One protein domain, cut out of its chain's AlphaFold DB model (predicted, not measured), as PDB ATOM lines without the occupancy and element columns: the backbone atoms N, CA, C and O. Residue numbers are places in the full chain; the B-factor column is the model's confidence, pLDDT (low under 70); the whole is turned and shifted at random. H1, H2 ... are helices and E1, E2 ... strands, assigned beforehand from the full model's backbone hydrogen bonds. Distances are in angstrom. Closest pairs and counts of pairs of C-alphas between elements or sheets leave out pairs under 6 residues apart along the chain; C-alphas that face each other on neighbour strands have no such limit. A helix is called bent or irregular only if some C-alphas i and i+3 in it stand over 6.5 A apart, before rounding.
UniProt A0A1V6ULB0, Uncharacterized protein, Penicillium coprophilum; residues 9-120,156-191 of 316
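What this domain is: This is residues 9 to 120 and 156 to 191 of the 316 residues of an uncharacterized protein of Penicillium coprophilum (UniProt A0A1V6ULB0). A strongly twisted six-stranded sheet has the helix H2 packed over one face, and the bent helix H1 reaches away as an arm whose tip, with residues 29 to 35, stands free. At one edge of the sheet E5 and E6 make a long hairpin. The printed part has 148 residues, with three named helices and then six named strands, of mixed class; the sheet, E3 E2 E1 E4 E6 E5, is mixed. It is only just loose, close to compact, with a radius of gyration of the C-alphas of 17.8 A and a flat outline of 56 by 48 by 22 A.

How they stand to each other: E1, residues 73 to 78, E2, residues 81 to 85, and E3, residues 103 to 107, form a meander, two hairpins of antiparallel neighbours; N 83 and O 76, and N 84 and O 104, each 2.8 A apart, are within hydrogen-bond range. E4, residues 115 to 119, is antiparallel to E1, N 77 to O 116 being 2.8 A, and completes a Greek key, the first strand beside the fourth. E6, residues 179 to 190, is parallel to E4, N 182 to O 117 being 2.9 A. E5, residues 156 to 166, bends by 67 degrees at residue 162 and forms a hairpin with E6, N 185 to O 159 being 2.8 A. H2, residues 48 to 60, is on one face, making two layers, at a height over the sheet of 8.8 A; its closest C-alphas to E1 are Glu 59 and Ser 78, 6.7 A. H3, residues 67 to 70, touches H2, closest C-alphas Leu 70 and Glu 49, 5.2 A. H1, residues 12 to 33, assigned as one helix by its hydrogen bonds, is bent, C-alphas 23 and 26 being 7.3 A apart; its arms are H1a, residues 12 to 23, and H1b, residues 26 to 33. H1a, with residue 13 alone, only just touches H2, with 3 pairs of C-alphas within 8 A, the closest Trp 13 and Ala 53, 6.6 A. Every O i to N i+4 pair is within hydrogen-bond range in H1a, H1b and H2; H3 is too short for one.

Where its parts are: H1a begins at C-alpha 12 (138.842, 123.619, 239.758) and is 16.7 A long; H2 is 17.8 A, E5 27.1 A, and E6 34.1 A, ending at C-alpha 190 (137.695, 110.214, 199.009).

The domain as a whole: The two C-alphas farthest apart, His 33 and Lys 191, are 60.1 A apart. Residues 121 to 155 are not printed, and C-alphas 120 and 156 are 14.0 A apart across this cut. The links H1 to H2, E2 to E3 and E5 to E6 are long. The model's pLDDT is under 70 at residues 37 to 45, 94 to 101 and 168 to 177.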
ATOM      1  N   HIS A   9     133.987 130.476 241.879       79.94
ATOM      2  CA  HIS A   9     135.344 130.473 242.438       79.94
ATOM      3  C   HIS A   9     135.732 129.161 243.146       79.94
ATOM      4  O   HIS A   9     136.905 128.962 243.461       79.94
ATOM      5  N   SER A  10     134.778 128.268 243.429       81.88
ATOM      6  CA  SER A  10     135.069 126.953 244.007       81.88
ATOM      7  C   SER A  10     135.335 125.875 242.954       81.88
ATOM      8  O   SER A  10     135.613 124.744 243.332       81.88
ATOM      9  N   TRP A  11     135.219 126.180 241.659       84.12
ATOM     10  CA  TRP A  11     135.444 125.215 240.579       84.12
ATOM     11  C   TRP A  11     136.932 125.093 240.239       84.12
ATOM     12  O   TRP A  11     137.642 126.100 240.203       84.12
ATOM     13  N   ASN A  12     137.407 123.876 239.945       82.31
ATOM     14  CA  ASN A  12     138.842 123.619 239.758       82.31
ATOM     15  C   ASN A  12     139.415 124.439 238.594       82.31
ATOM     16  O   ASN A  12     140.443 125.096 238.749       82.31
ATOM     17  N   TRP A  13     138.717 124.468 237.454       84.44
ATOM     18  CA  TRP A  13     139.148 125.237 236.283       84.44
ATOM     19  C   TRP A  13     139.188 126.748 236.563       84.44
ATOM     20  O   TRP A  13     140.107 127.437 236.122       84.44
ATOM     21  N   ALA A  14     138.237 127.267 237.348       85.00
ATOM     22  CA  ALA A  14     138.183 128.683 237.696       85.00
ATOM     23  C   ALA A  14     139.332 129.065 238.642       85.00
ATOM     24  O   ALA A  14     139.928 130.128 238.488       85.00
ATOM     25  N   GLN A  15     139.692 128.184 239.580       84.38
ATOM     26  CA  GLN A  15     140.858 128.380 240.443       84.38
ATOM     27  C   GLN A  15     142.171 128.353 239.658       84.38
ATOM     28  O   GLN A  15     143.054 129.161 239.942       84.38
ATOM     29  N   SER A  16     142.309 127.456 238.677       83.50
ATOM     30  CA  SER A  16     143.479 127.424 237.788       83.50
ATOM     31  C   SER A  16     143.621 128.731 237.007       83.50
ATOM     32  O   SER A  16     144.692 129.333 237.032       83.50
ATOM     33  N   MET A  17     142.522 129.233 236.435       80.94
ATOM     34  CA  MET A  17     142.494 130.520 235.735       80.94
ATOM     35  C   MET A  17     142.885 131.688 236.657       80.94
ATOM     36  O   MET A  17     143.672 132.548 236.271       80.94
ATOM     37  N   VAL A  18     142.370 131.728 237.892       83.19
ATOM     38  CA  VAL A  18     142.714 132.788 238.860       83.19
ATOM     39  C   VAL A  18     144.196 132.737 239.237       83.19
ATOM     40  O   VAL A  18     144.849 133.776 239.240       83.19
ATOM     41  N   LYS A  19     144.757 131.548 239.488       83.00
ATOM     42  CA  LYS A  19     146.193 131.386 239.783       83.00
ATOM     43  C   LYS A  19     147.074 131.869 238.630       83.00
ATOM     44  O   LYS A  19     148.107 132.491 238.870       83.00
ATOM     45  N   GLU A  20     146.673 131.584 237.393       78.81
ATOM     46  CA  GLU A  20     147.368 132.054 236.195       78.81
ATOM     47  C   GLU A  20     147.350 133.590 236.116       78.81
ATOM     48  O   GLU A  20     148.404 134.210 235.970       78.81
ATOM     49  N   LEU A  21     146.190 134.220 236.331       77.94
ATOM     50  CA  LEU A  21     146.058 135.681 236.383       77.94
ATOM     51  C   LEU A  21     146.892 136.308 237.512       77.94
ATOM     52  O   LEU A  21     147.581 137.307 237.292       77.94
ATOM     53  N   ASP A  22     146.891 135.702 238.700       82.06
ATOM     54  CA  ASP A  22     147.698 136.159 239.835       82.06
ATOM     55  C   ASP A  22     149.196 136.113 239.504       82.06
ATOM     56  O   ASP A  22     149.925 137.068 239.794       82.06
ATOM     57  N   SER A  23     149.654 135.054 238.825       80.81
ATOM     58  CA  SER A  23     151.051 134.917 238.393       80.81
ATOM     59  C   SER A  23     151.500 136.017 237.420       80.81
ATOM     60  O   SER A  23     152.679 136.369 237.382       80.81
ATOM     61  N   LEU A  24     150.556 136.614 236.686       76.19
ATOM     62  CA  LEU A  24     150.798 137.649 235.678       76.19
ATOM     63  C   LEU A  24     150.717 139.074 236.250       76.19
ATOM     64  O   LEU A  24     151.070 140.040 235.571       76.19
ATOM     65  N   SER A  25     150.355 139.218 237.529       77.88
ATOM     66  CA  SER A  25     150.325 140.506 238.237       77.88
ATOM     67  C   SER A  25     151.622 141.331 238.139       77.88
ATOM     68  O   SER A  25     151.525 142.552 237.990       77.88
ATOM     69  N   PRO A  26     152.842 140.755 238.217       80.56
ATOM     70  CA  PRO A  26     154.078 141.524 238.055       80.56
ATOM     71  C   PRO A  26     154.222 142.132 236.653       80.56
ATOM     72  O   PRO A  26     154.606 143.295 236.531       80.56
ATOM     73  N   LEU A  27     153.858 141.377 235.611       76.50
ATOM     74  CA  LEU A  27     153.902 141.831 234.220       76.50
ATOM     75  C   LEU A  27     152.876 142.943 233.973       76.50
ATOM     76  O   LEU A  27     153.208 143.969 233.386       76.50
ATOM     77  N   ALA A  28     151.658 142.783 234.495       73.62
ATOM     78  CA  ALA A  28     150.614 143.799 234.399       73.62
ATOM     79  C   ALA A  28     151.027 145.120 235.079       73.62
ATOM     80  O   ALA A  28     150.796 146.201 234.536       73.62
ATOM     81  N   LYS A  29     151.702 145.051 236.240       77.31
ATOM     82  CA  LYS A  29     152.270 146.236 236.912       77.31
ATOM     83  C   LYS A  29     153.332 146.921 236.054       77.31
ATOM     84  O   LYS A  29     153.339 148.146 235.975       77.31
ATOM     85  N   GLN A  30     154.206 146.150 235.408       79.25
ATOM     86  CA  GLN A  30     155.222 146.693 234.507       79.25
ATOM     87  C   GLN A  30     154.589 147.387 233.287       79.25
ATOM     88  O   GLN A  30     154.930 148.530 232.996       79.25
ATOM     89  N   GLN A  31     153.606 146.757 232.637       76.62
ATOM     90  CA  GLN A  31     152.884 147.346 231.499       76.62
ATOM     91  C   GLN A  31     152.161 148.650 231.874       76.62
ATOM     92  O   GLN A  31     152.197 149.619 231.115       76.62
ATOM     93  N   ALA A  32     151.567 148.709 233.071       74.69
ATOM     94  CA  ALA A  32     150.929 149.920 233.584       74.69
ATOM     95  C   ALA A  32     151.930 151.070 233.811       74.69
ATOM     96  O   ALA A  32     151.606 152.225 233.532       74.69
ATOM     97  N   HIS A  33     153.152 150.773 234.275       77.62
ATOM     98  CA  HIS A  33     154.229 151.766 234.392       77.62
ATOM     99  C   HIS A  33     154.672 152.322 233.033       77.62
ATOM    100  O   HIS A  33     155.021 153.498 232.939       77.62
ATOM    101  N   GLU A  34     154.623 151.504 231.984       83.62
ATOM    102  CA  GLU A  34     154.966 151.881 230.608       83.62
ATOM    103  C   GLU A  34     153.811 152.594 229.867       83.62
ATOM    104  O   GLU A  34     153.922 152.878 228.677       83.62
ATOM    105  N   VAL A  35     152.703 152.921 230.558       80.00
ATOM    106  CA  VAL A  35     151.477 153.532 229.989       80.00
ATOM    107  C   VAL A  35     150.854 152.663 228.885       80.00
ATOM    108  O   VAL A  35     150.093 153.133 228.039       80.00
ATOM    109  N   ASN A  36     151.136 151.361 228.898       75.56
ATOM    110  CA  ASN A  36     150.540 150.422 227.969       75.56
ATOM    111  C   ASN A  36     149.234 149.906 228.584       75.56
ATOM    112  O   ASN A  36     149.246 149.149 229.554       75.56
ATOM    113  N   THR A  37     148.093 150.367 228.070       66.06
ATOM    114  CA  THR A  37     146.777 149.903 228.529       66.06
ATOM    115  C   THR A  37     146.389 148.660 227.733       66.06
ATOM    116  O   THR A  37     146.175 148.760 226.524       66.06
ATOM    117  N   PRO A  38     146.316 147.472 228.361       64.62
ATOM    118  CA  PRO A  38     145.925 146.273 227.641       64.62
ATOM    119  C   PRO A  38     144.465 146.400 227.187       64.62
ATOM    120  O   PRO A  38     143.602 146.883 227.918       64.62
ATOM    121  N   THR A  39     144.180 145.952 225.967       66.94
ATOM    122  CA  THR A  39     142.827 145.955 225.381       66.94
ATOM    123  C   THR A  39     141.910 144.886 225.983       66.94
ATOM    124  O   THR A  39     140.712 144.869 225.708       66.94
ATOM    125  N   THR A  40     142.460 143.994 226.809       65.81
ATOM    126  CA  THR A  40     141.778 142.871 227.453       65.81
ATOM    127  C   THR A  40     142.302 142.688 228.878       65.81
ATOM    128  O   THR A  40     143.480 142.904 229.151       65.81
ATOM    129  N   ILE A  41     141.414 142.281 229.792       64.81
ATOM    130  CA  ILE A  41     141.765 141.920 231.178       64.81
ATOM    131  C   ILE A  41     142.477 140.556 231.211       64.81
ATOM    132  O   ILE A  41     143.233 140.268 232.135       64.81
ATOM    133  N   TYR A  42     142.265 139.732 230.182       62.28
ATOM    134  CA  TYR A  42     142.966 138.470 230.009       62.28
ATOM    135  C   TYR A  42     144.259 138.689 229.211       62.28
ATOM    136  O   TYR A  42     144.184 139.168 228.079       62.28
ATOM    137  N   PRO A  43     145.427 138.332 229.764       57.50
ATOM    138  CA  PRO A  43     146.724 138.481 229.100       57.50
ATOM    139  C   PRO A  43     146.893 137.549 227.888       57.50
ATOM    140  O   PRO A  43     147.712 137.823 227.014       57.50
ATOM    141  N   SER A  44     146.092 136.485 227.810       62.34
ATOM    142  CA  SER A  44     145.962 135.580 226.669       62.34
ATOM    143  C   SER A  44     144.477 135.271 226.415       62.34
ATOM    144  O   SER A  44     143.669 135.313 227.348       62.34
ATOM    145  N   PRO A  45     144.066 134.992 225.166       67.81
ATOM    146  CA  PRO A  45     142.722 134.487 224.902       67.81
ATOM    147  C   PRO A  45     142.518 133.148 225.625       67.81
ATOM    148  O   PRO A  45     143.408 132.296 225.597       67.81
ATOM    149  N   LEU A  46     141.345 132.959 226.245       76.25
ATOM    150  CA  LEU A  46     140.974 131.689 226.877       76.25
ATOM    151  C   LEU A  46     141.158 130.542 225.880       76.25
ATOM    152  O   LEU A  46     140.774 130.676 224.716       76.25
ATOM    153  N   SER A  47     141.748 129.438 226.338       85.50
ATOM    154  CA  SER A  47     141.946 128.245 225.516       85.50
ATOM    155  C   SER A  47     140.654 127.441 225.370       85.50
ATOM    156  O   SER A  47     139.687 127.619 226.120       85.50
ATOM    157  N   ARG A  48     140.629 126.527 224.399       90.25
ATOM    158  CA  ARG A  48     139.475 125.656 224.130       90.25
ATOM    159  C   ARG A  48     139.159 124.782 225.328       90.25
ATOM    160  O   ARG A  48     137.996 124.577 225.650       90.25
ATOM    161  N   GLU A  49     140.189 124.307 226.007       90.62
ATOM    162  CA  GLU A  49     140.067 123.482 227.199       90.62
ATOM    163  C   GLU A  49     139.335 124.237 228.316       90.62
ATOM    164  O   GLU A  49     138.468 123.662 228.972       90.62
ATOM    165  N   TYR A  50     139.605 125.537 228.494       89.12
ATOM    166  CA  TYR A  50     138.854 126.375 229.433       89.12
ATOM    167  C   TYR A  50     137.391 126.555 229.007       89.12
ATOM    168  O   TYR A  50     136.497 126.474 229.851       89.12
ATOM    169  N   ALA A  51     137.128 126.760 227.712       91.12
ATOM    170  CA  ALA A  51     135.763 126.848 227.193       91.12
ATOM    171  C   ALA A  51     134.986 125.539 227.427       91.12
ATOM    172  O   ALA A  51     133.864 125.564 227.933       91.12
ATOM    173  N   PHE A  52     135.601 124.389 227.148       93.44
ATOM    174  CA  PHE A  52     135.033 123.070 227.414       93.44
ATOM    175  C   PHE A  52     134.833 122.787 228.903       93.44
ATOM    176  O   PHE A  52     133.794 122.238 229.265       93.44
ATOM    177  N   ALA A  53     135.753 123.207 229.775       91.12
ATOM    178  CA  ALA A  53     135.581 123.074 231.221       91.12
ATOM    179  C   ALA A  53     134.368 123.873 231.717       91.12
ATOM    180  O   ALA A  53     133.564 123.367 232.504       91.12
ATOM    181  N   ALA A  54     134.206 125.103 231.222       89.69
ATOM    182  CA  ALA A  54     133.061 125.940 231.543       89.69
ATOM    183  C   ALA A  54     131.752 125.322 231.030       89.69
ATOM    184  O   ALA A  54     130.808 125.185 231.806       89.69
ATOM    185  N   ILE A  55     131.703 124.899 229.759       91.44
ATOM    186  CA  ILE A  55     130.533 124.235 229.161       91.44
ATOM    187  C   ILE A  55     130.149 122.998 229.974       91.44
ATOM    188  O   ILE A  55     129.002 122.881 230.392       91.44
ATOM    189  N   LEU A  56     131.107 122.116 230.269       90.31
ATOM    190  CA  LEU A  56     130.865 120.905 231.049       90.31
ATOM    191  C   LEU A  56     130.261 121.221 232.422       90.31
ATOM    192  O   LEU A  56     129.291 120.588 232.828       90.31
ATOM    193  N   GLN A  57     130.792 122.226 233.119       87.38
ATOM    194  CA  GLN A  57     130.279 122.630 234.424       87.38
ATOM    195  C   GLN A  57     128.875 123.247 234.337       87.38
ATOM    196  O   GLN A  57     128.055 123.011 235.224       87.38
ATOM    197  N   PHE A  58     128.578 124.035 233.300       87.38
ATOM    198  CA  PHE A  58     127.249 124.627 233.113       87.38
ATOM    199  C   PHE A  58     126.194 123.589 232.723       87.38
ATOM    200  O   PHE A  58     125.059 123.679 233.193       87.38
ATOM    201  N   GLU A  59     126.571 122.603 231.912       87.12
ATOM    202  CA  GLU A  59     125.686 121.542 231.431       87.12
ATOM    203  C   GLU A  59     125.458 120.451 232.490       87.12
ATOM    204  O   GLU A  59     124.322 120.033 232.713       87.12
ATOM    205  N   ALA A  60     126.514 120.017 233.186       81.88
ATOM    206  CA  ALA A  60     126.445 118.929 234.167       81.88
ATOM    207  C   ALA A  60     126.286 119.406 235.621       81.88
ATOM    208  O   ALA A  60     125.857 118.648 236.485       81.88
ATOM    209  N   GLY A  61     126.635 120.655 235.931       77.25
ATOM    210  CA  GLY A  61     126.370 121.288 237.225       77.25
ATOM    211  C   GLY A  61     127.322 120.947 238.363       77.25
ATOM    212  O   GLY A  61     127.746 121.850 239.088       77.25
ATOM    213  N   GLU A  62     127.677 119.673 238.519       73.88
ATOM    214  CA  GLU A  62     128.597 119.187 239.559       73.88
ATOM    215  C   GLU A  62     129.966 118.758 239.016       73.88
ATOM    216  O   GLU A  62     130.918 118.619 239.783       73.88
ATOM    217  N   ILE A  63     130.085 118.563 237.703       77.31
ATOM    218  CA  ILE A  63     131.283 117.982 237.096       77.31
ATOM    219  C   ILE A  63     132.325 119.063 236.831       77.31
ATOM    220  O   ILE A  63     132.188 119.867 235.913       77.31
ATOM    221  N   SER A  64     133.397 119.020 237.621       78.69
ATOM    222  CA  SER A  64     134.579 119.866 237.469       78.69
ATOM    223  C   SER A  64     135.757 119.014 237.002       78.69
ATOM    224  O   SER A  64     136.326 118.251 237.783       78.69
ATOM    225  N   VAL A  65     136.135 119.152 235.731       80.94
ATOM    226  CA  VAL A  65     137.289 118.462 235.134       80.94
ATOM    227  C   VAL A  65     138.475 119.413 235.054       80.94
ATOM    228  O   VAL A  65     138.316 120.604 234.794       80.94
ATOM    229  N   ASP A  66     139.669 118.879 235.303       83.00
ATOM    230  CA  ASP A  66     140.917 119.612 235.104       83.00
ATOM    231  C   ASP A  66     141.123 119.937 233.616       83.00
ATOM    232  O   ASP A  66     140.969 119.071 232.755       83.00
ATOM    233  N   VAL A  67     141.512 121.176 233.326       87.75
ATOM    234  CA  VAL A  67     141.708 121.727 231.978       87.75
ATOM    235  C   VAL A  67     142.690 120.868 231.174       87.75
ATOM    236  O   VAL A  67     142.460 120.603 229.998       87.75
ATOM    237  N   ALA A  68     143.732 120.336 231.823       86.38
ATOM    238  CA  ALA A  68     144.708 119.460 231.176       86.38
ATOM    239  C   ALA A  68     144.090 118.172 230.595       86.38
ATOM    240  O   ALA A  68     144.570 117.657 229.590       86.38
ATOM    241  N   LYS A  69     143.000 117.665 231.188       86.38
ATOM    242  CA  LYS A  69     142.299 116.455 230.719       86.38
ATOM    243  C   LYS A  69     141.375 116.720 229.527       86.38
ATOM    244  O   LYS A  69     140.839 115.776 228.959       86.38
ATOM    245  N   LEU A  70     141.177 117.985 229.158       90.88
ATOM    246  CA  LEU A  70     140.318 118.398 228.047       90.88
ATOM    247  C   LEU A  70     141.108 118.695 226.764       90.88
ATOM    248  O   LEU A  70     140.506 119.038 225.750       90.88
ATOM    249  N   ALA A  71     142.438 118.552 226.795       88.56
ATOM    250  CA  ALA A  71     143.324 118.881 225.677       88.56
ATOM    251  C   ALA A  71     143.035 118.069 224.403       88.56
ATOM    252  O   ALA A  71     143.181 118.594 223.300       88.56
ATOM    253  N   ASP A  72     142.607 116.814 224.559       89.44
ATOM    254  CA  ASP A  72     142.319 115.898 223.448       89.44
ATOM    255  C   ASP A  72     140.805 115.743 223.184       89.44
ATOM    256  O   ASP A  72     140.383 114.900 222.390       89.44
ATOM    257  N   VAL A  73     139.969 116.562 223.835       93.69
ATOM    258  CA  VAL A  73     138.521 116.589 223.589       93.69
ATOM    259  C   VAL A  73     138.247 117.359 222.299       93.69
ATOM    260  O   VAL A  73     138.665 118.503 222.137       93.69
ATOM    261  N   LEU A  74     137.522 116.725 221.382       93.88
ATOM    262  CA  LEU A  74     137.114 117.260 220.082       93.88
ATOM    263  C   LEU A  74     135.795 118.027 220.176       93.88
ATOM    264  O   LEU A  74     135.606 119.050 219.518       93.88
ATOM    265  N   ALA A  75     134.864 117.501 220.970       95.56
ATOM    266  CA  ALA A  75     133.540 118.072 221.138       95.56
ATOM    267  C   ALA A  75     132.881 117.608 222.442       95.56
ATOM    268  O   ALA A  75     133.234 116.569 222.999       95.56
ATOM    269  N   ILE A  76     131.876 118.353 222.892       95.38
ATOM    270  CA  ILE A  76     130.994 117.986 223.999       95.38
ATOM    271  C   ILE A  76     129.569 117.877 223.466       95.38
ATOM    272  O   ILE A  76     129.046 118.827 222.891       95.38
ATOM    273  N   SER A  77     128.922 116.737 223.682       95.12
ATOM    274  CA  SER A  77     127.493 116.551 223.430       95.12
ATOM    275  C   SER A  77     126.735 116.615 224.752       95.12
ATOM    276  O   SER A  77     127.024 115.836 225.655       95.12
ATOM    277  N   SER A  78     125.747 117.500 224.863       92.69
ATOM    278  CA  SER A  78     124.854 117.597 226.026       92.69
ATOM    279  C   SER A  78     123.440 117.948 225.577       92.69
ATOM    280  O   SER A  78     123.231 118.914 224.842       92.69
ATOM    281  N   GLY A  79     122.445 117.168 226.003       89.62
ATOM    282  CA  GLY A  79     121.046 117.413 225.645       89.62
ATOM    283  C   GLY A  79     120.824 117.408 224.128       89.62
ATOM    284  O   GLY A  79     120.945 116.364 223.497       89.62
ATOM    285  N   ASN A  80     120.492 118.565 223.548       91.06
ATOM    286  CA  ASN A  80     120.312 118.765 222.097       91.06
ATOM    287  C   ASN A  80     121.423 119.631 221.480       91.06
ATOM    288  O   ASN A  80     121.226 120.230 220.421       91.06
ATOM    289  N   SER A  81     122.550 119.745 222.174       94.06
ATOM    290  CA  SER A  81     123.664 120.608 221.816       94.06
ATOM    291  C   SER A  81     124.918 119.789 221.565       94.06
ATOM    292  O   SER A  81     125.285 118.931 222.373       94.06
ATOM    293  N   LEU A  82     125.613 120.133 220.486       95.25
ATOM    294  CA  LEU A  82     126.959 119.677 220.197       95.25
ATOM    295  C   LEU A  82     127.882 120.898 220.149       95.25
ATOM    296  O   LEU A  82     127.699 121.803 219.335       95.25
ATOM    297  N   PHE A  83     128.855 120.927 221.050       95.81
ATOM    298  CA  PHE A  83     129.864 121.969 221.170       95.81
ATOM    299  C   PHE A  83     131.169 121.446 220.579       95.81
ATOM    300  O   PHE A  83     131.782 120.558 221.157       95.81
ATOM    301  N   ILE A  84     131.576 121.953 219.421       94.38
ATOM    302  CA  ILE A  84     132.663 121.410 218.602       94.38
ATOM    303  C   ILE A  84     133.852 122.362 218.651       94.38
ATOM    304  O   ILE A  84     133.689 123.574 218.511       94.38
ATOM    305  N   ALA A  85     135.053 121.818 218.809       92.00
ATOM    306  CA  ALA A  85     136.281 122.574 218.630       92.00
ATOM    307  C   ALA A  85     136.323 123.158 217.207       92.00
ATOM    308  O   ALA A  85     136.294 122.412 216.228       92.00
ATOM    309  N   GLU A  86     136.392 124.485 217.074       88.88
ATOM    310  CA  GLU A  86     136.266 125.131 215.759       88.88
ATOM    311  C   GLU A  86     137.346 124.697 214.763       88.88
ATOM    312  O   GLU A  86     137.105 124.669 213.559       88.88
ATOM    313  N   GLN A  87     138.504 124.262 215.259       87.00
ATOM    314  CA  GLN A  87     139.582 123.720 214.432       87.00
ATOM    315  C   GLN A  87     139.153 122.529 213.552       87.00
ATOM    316  O   GLN A  87     139.802 122.264 212.547       87.00
ATOM    317  N   LEU A  88     138.078 121.811 213.901       89.19
ATOM    318  CA  LEU A  88     137.553 120.699 213.098       89.19
ATOM    319  C   LEU A  88     136.683 121.163 211.920       89.19
ATOM    320  O   LEU A  88     136.416 120.377 211.014       89.19
ATOM    321  N   LEU A  89     136.200 122.406 211.944       88.38
ATOM    322  CA  LEU A  89     135.185 122.919 211.016       88.38
ATOM    323  C   LEU A  89     135.750 123.914 209.996       88.38
ATOM    324  O   LEU A  89     135.002 124.502 209.214       88.38
ATOM    325  N   HIS A  90     137.061 124.130 210.028       86.19
ATOM    326  CA  HIS A  90     137.700 125.246 209.362       86.19
ATOM    327  C   HIS A  90     139.015 124.852 208.696       86.19
ATOM    328  O   HIS A  90     139.618 123.814 208.964       86.19
ATOM    329  N   ASP A  91     139.457 125.715 207.789       86.94
ATOM    330  CA  ASP A  91     140.744 125.587 207.125       86.94
ATOM    331  C   ASP A  91     141.910 125.699 208.132       86.94
ATOM    332  O   ASP A  91     141.812 126.525 209.043       86.94
ATOM    333  N   PRO A  92     143.029 124.968 207.967       85.12
ATOM    334  CA  PRO A  92     144.210 125.097 208.832       85.12
ATOM    335  C   PRO A  92     144.804 126.509 208.935       85.12
ATOM    336  O   PRO A  92     145.456 126.821 209.925       85.12
ATOM    337  N   LEU A  93     144.596 127.358 207.921       79.12
ATOM    338  CA  LEU A  93     145.003 128.769 207.898       79.12
ATOM    339  C   LEU A  93     143.925 129.736 208.350       79.12
ATOM    340  O   LEU A  93     144.113 130.953 208.228       79.12
ATOM    341  N   SER A  94     142.783 129.222 208.796       64.69
ATOM    342  CA  SER A  94     141.686 130.071 209.230       64.69
ATOM    343  C   SER A  94     142.204 131.112 210.215       64.69
ATOM    344  O   SER A  94     143.127 130.837 210.987       64.69
ATOM    345  N   PRO A  95     141.699 132.347 210.090       51.94
ATOM    346  CA  PRO A  95     142.444 133.541 210.437       51.94
ATOM    347  C   PRO A  95     142.964 133.494 211.868       51.94
ATOM    348  O   PRO A  95     142.341 132.904 212.749       51.94
ATOM    349  N   LYS A  96     144.032 134.256 212.123       49.19
ATOM    350  CA  LYS A  96     144.575 134.597 213.455       49.19
ATOM    351  C   LYS A  96     143.518 135.072 214.487       49.19
ATOM    352  O   LYS A  96     143.877 135.366 215.621       49.19
ATOM    353  N   SER A  97     142.246 135.193 214.089       43.34
ATOM    354  CA  SER A  97     141.071 135.483 214.906       43.34
ATOM    355  C   SER A  97     140.300 134.257 215.410       43.34
ATOM    356  O   SER A  97     139.342 134.461 216.152       43.34
ATOM    357  N   LEU A  98     140.644 133.017 215.036       54.34
ATOM    358  CA  LEU A  98     140.209 131.863 215.825       54.34
ATOM    359  C   LEU A  98     140.915 131.975 217.170       54.34
ATOM    360  O   LEU A  98     142.083 131.618 217.324       54.34
ATOM    361  N   CYS A  99     140.215 132.571 218.132       58.12
ATOM    362  CA  CYS A  99     140.648 132.591 219.514       58.12
ATOM    363  C   CYS A  99     141.019 131.158 219.915       58.12
ATOM    364  O   CYS A  99     140.312 130.217 219.560       58.12
ATOM    365  N   SER A 100     142.104 130.996 220.673       60.72
ATOM    366  CA  SER A 100     142.593 129.696 221.165       60.72
ATOM    367  C   SER A 100     141.490 128.805 221.777       60.72
ATOM    368  O   SER A 100     141.624 127.583 221.802       60.72
ATOM    369  N   GLY A 101     140.380 129.401 222.232       60.91
ATOM    370  CA  GLY A 101     139.196 128.723 222.757       60.91
ATOM    371  C   GLY A 101     137.902 128.867 221.985       60.91
ATOM    372  O   GLY A 101     136.831 128.823 222.586       60.91
ATOM    373  N   ALA A 102     137.981 129.027 220.672       80.69
ATOM    374  CA  ALA A 102     136.795 129.059 219.843       80.69
ATOM    375  C   ALA A 102     136.112 127.676 219.802       80.69
ATOM    376  O   ALA A 102     136.713 126.650 219.464       80.69
ATOM    377  N   VAL A 103     134.836 127.668 220.187       90.44
ATOM    378  CA  VAL A 103     133.960 126.497 220.208       90.44
ATOM    379  C   VAL A 103     132.692 126.861 219.453       90.44
ATOM    380  O   VAL A 103     131.988 127.801 219.822       90.44
ATOM    381  N   SER A 104     132.387 126.090 218.418       91.25
ATOM    382  CA  SER A 104     131.162 126.226 217.642       91.25
ATOM    383  C   SER A 104     130.039 125.418 218.279       91.25
ATOM    384  O   SER A 104     130.244 124.298 218.743       91.25
ATOM    385  N   HIS A 105     128.829 125.970 218.283       93.50
ATOM    386  CA  HIS A 105     127.634 125.292 218.784       93.50
ATOM    387  C   HIS A 105     126.719 124.911 217.625       93.50
ATOM    388  O   HIS A 105     126.379 125.746 216.787       93.50
ATOM    389  N   VAL A 106     126.310 123.646 217.590       93.19
ATOM    390  CA  VAL A 106     125.369 123.108 216.606       93.19
ATOM    391  C   VAL A 106     124.241 122.383 217.337       93.19
ATOM    392  O   VAL A 106     124.455 121.728 218.357       93.19
ATOM    393  N   LEU A 107     123.023 122.496 216.806       93.88
ATOM    394  CA  LEU A 107     121.878 121.728 217.289       93.88
ATOM    395  C   LEU A 107     122.000 120.270 216.837       93.88
ATOM    396  O   LEU A 107     122.067 119.984 215.643       93.88
ATOM    397  N   GLY A 108     122.005 119.354 217.797       88.62
ATOM    398  CA  GLY A 108     122.209 117.926 217.583       88.62
ATOM    399  C   GLY A 108     122.864 117.278 218.798       88.62
ATOM    400  O   GLY A 108     123.380 117.961 219.676       88.62
ATOM    401  N   ASN A 109     122.829 115.952 218.870       88.25
ATOM    402  CA  ASN A 109     123.531 115.186 219.895       88.25
ATOM    403  C   ASN A 109     124.024 113.859 219.316       88.25
ATOM    404  O   ASN A 109     123.663 113.475 218.203       88.25
ATOM    405  N   VAL A 110     124.835 113.149 220.093       89.44
ATOM    406  CA  VAL A 110     125.389 111.844 219.703       89.44
ATOM    407  C   VAL A 110     124.493 110.657 220.088       89.44
ATOM    408  O   VAL A 110     124.941 109.515 220.110       89.44
ATOM    409  N   GLY A 111     123.219 110.910 220.409       86.31
ATOM    410  CA  GLY A 111     122.235 109.870 220.723       86.31
ATOM    411  C   GLY A 111     122.449 109.182 222.071       86.31
ATOM    412  O   GLY A 111     121.993 108.053 222.265       86.31
ATOM    413  N   LYS A 112     123.145 109.835 223.004       82.75
ATOM    414  CA  LYS A 112     123.486 109.258 224.301       82.75
ATOM    415  C   LYS A 112     122.998 110.115 225.478       82.75
ATOM    416  O   LYS A 112     122.911 111.335 225.341       82.75
ATOM    417  N   PRO A 113     122.656 109.495 226.622       83.44
ATOM    418  CA  PRO A 113     122.213 110.219 227.810       83.44
ATOM    419  C   PRO A 113     123.382 110.888 228.545       83.44
ATOM    420  O   PRO A 113     124.479 110.341 228.589       83.44
ATOM    421  N   GLY A 114     123.117 112.019 229.202       86.88
ATOM    422  CA  GLY A 114     124.124 112.759 229.973       86.88
ATOM    423  C   GLY A 114     125.011 113.646 229.098       86.88
ATOM    424  O   GLY A 114     124.582 114.094 228.032       86.88
ATOM    425  N   VAL A 115     126.227 113.917 229.574       91.12
ATOM    426  CA  VAL A 115     127.237 114.701 228.855       91.12
ATOM    427  C   VAL A 115     128.317 113.783 228.284       91.12
ATOM    428  O   VAL A 115     128.999 113.064 229.011       91.12
ATOM    429  N   THR A 116     128.514 113.823 226.973       93.31
ATOM    430  CA  THR A 116     129.523 113.013 226.281       93.31
ATOM    431  C   THR A 116     130.686 113.886 225.839       93.31
ATOM    432  O   THR A 116     130.486 114.835 225.082       93.31
ATOM    433  N   LEU A 117     131.901 113.552 226.263       94.75
ATOM    434  CA  LEU A 117     133.129 114.190 225.797       94.75
ATOM    435  C   LEU A 117     133.723 113.327 224.679       94.75
ATOM    436  O   LEU A 117     134.130 112.194 224.925       94.75
ATOM    437  N   LEU A 118     133.750 113.842 223.453       95.19
ATOM    438  CA  LEU A 118     134.286 113.127 222.294       95.19
ATOM    439  C   LEU A 118     135.804 113.286 222.265       95.19
ATOM    440  O   LEU A 118     136.286 114.416 222.264       95.19
ATOM    441  N   ILE A 119     136.545 112.181 222.227       94.06
ATOM    442  CA  ILE A 119     138.016 112.173 222.188       94.06
ATOM    443  C   ILE A 119     138.517 111.377 220.985       94.06
ATOM    444  O   ILE A 119     137.882 110.399 220.591       94.06
ATOM    445  N   SER A 120     139.652 111.783 220.416       90.56
ATOM    446  CA  SER A 120     140.316 111.002 219.367       90.56
ATOM    447  C   SER A 120     140.838 109.667 219.919       90.56
ATOM    448  O   SER A 120     141.281 109.630 221.072       90.56
ATOM    449  N   ILE A 156     134.914 114.511 205.284       94.44
ATOM    450  CA  ILE A 156     135.321 114.170 206.651       94.44
ATOM    451  C   ILE A 156     134.098 113.631 207.393       94.44
ATOM    452  O   ILE A 156     133.034 114.250 207.365       94.44
ATOM    453  N   HIS A 157     134.245 112.477 208.036       93.44
ATOM    454  CA  HIS A 157     133.170 111.756 208.713       93.44
ATOM    455  C   HIS A 157     133.520 111.526 210.175       93.44
ATOM    456  O   HIS A 157     134.667 111.261 210.519       93.44
ATOM    457  N   LEU A 158     132.512 111.597 211.036       91.81
ATOM    458  CA  LEU A 158     132.635 111.285 212.454       91.81
ATOM    459  C   LEU A 158     131.993 109.923 212.720       91.81
ATOM    460  O   LEU A 158     130.862 109.676 212.299       91.81
ATOM    461  N   SER A 159     132.699 109.053 213.435       92.31
ATOM    462  CA  SER A 159     132.213 107.727 213.825       92.31
ATOM    463  C   SER A 159     132.671 107.358 215.235       92.31
ATOM    464  O   SER A 159     133.668 107.878 215.726       92.31
ATOM    465  N   PHE A 160     131.933 106.473 215.905       92.69
ATOM    466  CA  PHE A 160     132.278 105.997 217.247       92.69
ATOM    467  C   PHE A 160     132.939 104.630 217.162       92.69
ATOM    468  O   PHE A 160     132.424 103.744 216.481       92.69
ATOM    469  N   THR A 161     134.026 104.432 217.906       88.94
ATOM    470  CA  THR A 161     134.700 103.123 217.991       88.94
ATOM    471  C   THR A 161     133.957 102.159 218.922       88.94
ATOM    472  O   THR A 161     134.126 100.943 218.850       88.94
ATOM    473  N   GLY A 162     133.097 102.704 219.789       87.88
ATOM    474  CA  GLY A 162     132.356 101.976 220.816       87.88
ATOM    475  C   GLY A 162     133.054 101.945 222.178       87.88
ATOM    476  O   GLY A 162     132.443 101.483 223.143       87.88
ATOM    477  N   LEU A 163     134.287 102.453 222.283       86.00
ATOM    478  CA  LEU A 163     134.984 102.581 223.558       86.00
ATOM    479  C   LEU A 163     134.462 103.797 224.332       86.00
ATOM    480  O   LEU A 163     134.448 104.927 223.842       86.00
ATOM    481  N   GLU A 164     134.043 103.550 225.571       89.31
ATOM    482  CA  GLU A 164     133.528 104.567 226.484       89.31
ATOM    483  C   GLU A 164     134.180 104.415 227.861       89.31
ATOM    484  O   GLU A 164     134.447 103.303 228.321       89.31
ATOM    485  N   GLY A 165     134.422 105.535 228.540       84.19
ATOM    486  CA  GLY A 165     135.031 105.544 229.869       84.19
ATOM    487  C   GLY A 165     134.493 106.677 230.736       84.19
ATOM    488  O   GLY A 165     134.236 107.764 230.226       84.19
ATOM    489  N   PRO A 166     134.302 106.478 232.051       83.69
ATOM    490  CA  PRO A 166     133.812 107.541 232.918       83.69
ATOM    491  C   PRO A 166     134.799 108.703 232.983       83.69
ATOM    492  O   PRO A 166     136.011 108.502 233.098       83.69
ATOM    493  N   VAL A 167     134.270 109.927 232.992       80.12
ATOM    494  CA  VAL A 167     135.057 111.078 233.433       80.12
ATOM    495  C   VAL A 167     135.377 110.832 234.904       80.12
ATOM    496  O   VAL A 167     134.464 110.663 235.707       80.12
ATOM    497  N   SER A 168     136.659 110.736 235.268       65.31
ATOM    498  CA  SER A 168     137.050 110.531 236.665       65.31
ATOM    499  C   SER A 168     136.552 111.697 237.518       65.31
ATOM    500  O   SER A 168     137.130 112.783 237.491       65.31
ATOM    501  N   LEU A 169     135.469 111.459 238.254       56.12
ATOM    502  CA  LEU A 169     134.905 112.388 239.220       56.12
ATOM    503  C   LEU A 169     135.671 112.237 240.533       56.12
ATOM    504  O   LEU A 169     135.786 111.139 241.073       56.12
ATOM    505  N   GLU A 170     136.178 113.342 241.070       53.25
ATOM    506  CA  GLU A 170     136.718 113.371 242.437       53.25
ATOM    507  C   GLU A 170     135.590 113.303 243.492       53.25
ATOM    508  O   GLU A 170     135.848 113.080 244.674       53.25
ATOM    509  N   SER A 171     134.324 113.447 243.079       48.44
ATOM    510  CA  SER A 171     133.152 113.430 243.954       48.44
ATOM    511  C   SER A 171     132.553 112.024 244.095       48.44
ATOM    512  O   SER A 171     132.066 111.397 243.160       48.44
ATOM    513  N   THR A 172     132.561 111.520 245.325       44.09
ATOM    514  CA  THR A 172     132.277 110.121 245.685       44.09
ATOM    515  C   THR A 172     130.785 109.739 245.707       44.09
ATOM    516  O   THR A 172     130.462 108.671 246.214       44.09
ATOM    517  N   ASN A 173     129.858 110.574 245.213       46.00
ATOM    518  CA  ASN A 173     128.424 110.425 245.536       46.00
ATOM    519  C   ASN A 173     127.399 110.613 244.396       46.00
ATOM    520  O   ASN A 173     126.199 110.577 244.679       46.00
ATOM    521  N   SER A 174     127.786 110.743 243.124       48.50
ATOM    522  CA  SER A 174     126.803 110.779 242.029       48.50
ATOM    523  C   SER A 174     126.411 109.357 241.597       48.50
ATOM    524  O   SER A 174     127.128 108.638 240.902       48.50
ATOM    525  N   ARG A 175     125.233 108.900 242.042       46.31
ATOM    526  CA  ARG A 175     124.580 107.705 241.482       46.31
ATOM    527  C   ARG A 175     123.994 108.059 240.115       46.31
ATOM    528  O   ARG A 175     122.830 108.422 240.012       46.31
ATOM    529  N   GLY A 176     124.825 107.942 239.087       52.06
ATOM    530  CA  GLY A 176     124.486 108.182 237.688       52.06
ATOM    531  C   GLY A 176     125.724 108.672 236.948       52.06
ATOM    532  O   GLY A 176     126.421 109.555 237.434       52.06
ATOM    533  N   MET A 177     126.035 108.070 235.802       56.41
ATOM    534  CA  MET A 177     127.150 108.508 234.964       56.41
ATOM    535  C   MET A 177     126.705 109.790 234.248       56.41
ATOM    536  O   MET A 177     126.081 109.734 233.194       56.41
ATOM    537  N   GLU A 178     126.913 110.941 234.888       75.38
ATOM    538  CA  GLU A 178     126.478 112.242 234.358       75.38
ATOM    539  C   GLU A 178     127.386 112.736 233.219       75.38
ATOM    540  O   GLU A 178     126.903 113.437 232.331       75.38
ATOM    541  N   ALA A 179     128.658 112.309 233.189       84.88
ATOM    542  CA  ALA A 179     129.530 112.485 232.032       84.88
ATOM    543  C   ALA A 179     130.491 111.318 231.787       84.88
ATOM    544  O   ALA A 179     130.944 110.643 232.718       84.88
ATOM    545  N   TYR A 180     130.841 111.111 230.522       88.56
ATOM    546  CA  TYR A 180     131.784 110.081 230.095       88.56
ATOM    547  C   TYR A 180     132.506 110.489 228.806       88.56
ATOM    548  O   TYR A 180     132.015 111.303 228.023       88.56
ATOM    549  N   TYR A 181     133.693 109.926 228.610       91.56
ATOM    550  CA  TYR A 181     134.447 110.000 227.370       91.56
ATOM    551  C   TYR A 181     133.920 108.964 226.380       91.56
ATOM    552  O   TYR A 181     133.708 107.810 226.758       91.56
ATOM    553  N   ALA A 182     133.744 109.370 225.128       93.12
ATOM    554  CA  ALA A 182     133.444 108.487 224.011       93.12
ATOM    555  C   ALA A 182     134.539 108.626 222.955       93.12
ATOM    556  O   ALA A 182     134.762 109.709 222.403       93.12
ATOM    557  N   GLU A 183     135.216 107.521 222.672       94.12
ATOM    558  CA  GLU A 183     136.231 107.488 221.631       94.12
ATOM    559  C   GLU A 183     135.572 107.615 220.251       94.12
ATOM    560  O   GLU A 183     134.613 106.915 219.902       94.12
ATOM    561  N   THR A 184     136.060 108.590 219.491       93.56
ATOM    562  CA  THR A 184     135.430 109.102 218.280       93.56
ATOM    563  C   THR A 184     136.479 109.251 217.187       93.56
ATOM    564  O   THR A 184     137.340 110.125 217.258       93.56
ATOM    565  N   ALA A 185     136.388 108.421 216.151       94.25
ATOM    566  CA  ALA A 185     137.241 108.506 214.978       94.25
ATOM    567  C   ALA A 185     136.701 109.564 214.004       94.25
ATOM    568  O   ALA A 185     135.555 109.488 213.544       94.25
ATOM    569  N   VAL A 186     137.543 110.547 213.685       95.25
ATOM    570  CA  VAL A 186     137.313 111.506 212.601       95.25
ATOM    571  C   VAL A 186     138.066 110.996 211.382       95.25
ATOM    572  O   VAL A 186     139.287 111.029 211.377       95.25
ATOM    573  N   SER A 187     137.369 110.512 210.362       95.69
ATOM    574  CA  SER A 187     137.975 109.888 209.182       95.69
ATOM    575  C   SER A 187     137.844 110.766 207.946       95.69
ATOM    576  O   SER A 187     136.865 111.496 207.791       95.69
ATOM    577  N   VAL A 188     138.823 110.691 207.048       96.50
ATOM    578  CA  VAL A 188     138.713 111.253 205.701       96.50
ATOM    579  C   VAL A 188     138.430 110.149 204.696       96.50
ATOM    580  O   VAL A 188     139.085 109.106 204.677       96.50
ATOM    581  N   ASN A 189     137.455 110.418 203.836       95.38
ATOM    582  CA  ASN A 189     137.073 109.561 202.731       95.38
ATOM    583  C   ASN A 189     137.236 110.331 201.422       95.38
ATOM    584  O   ASN A 189     136.835 111.493 201.352       95.38
ATOM    585  N   ASP A 190     137.735 109.682 200.373       93.75
ATOM    586  CA  ASP A 190     137.695 110.214 199.009       93.75
ATOM    587  C   ASP A 190     136.849 109.310 198.120       93.75
ATOM    588  O   ASP A 190     137.049 108.100 198.061       93.75
ATOM    589  N   LYS A 191     135.849 109.903 197.458       91.50
ATOM    590  CA  LYS A 191     134.915 109.207 196.550       91.50
ATOM    591  C   LYS A 191     134.218 108.003 197.201       91.50
ATOM    592  O   LYS A 191     133.887 107.029 196.533       91.50
TER     593      LYS A 191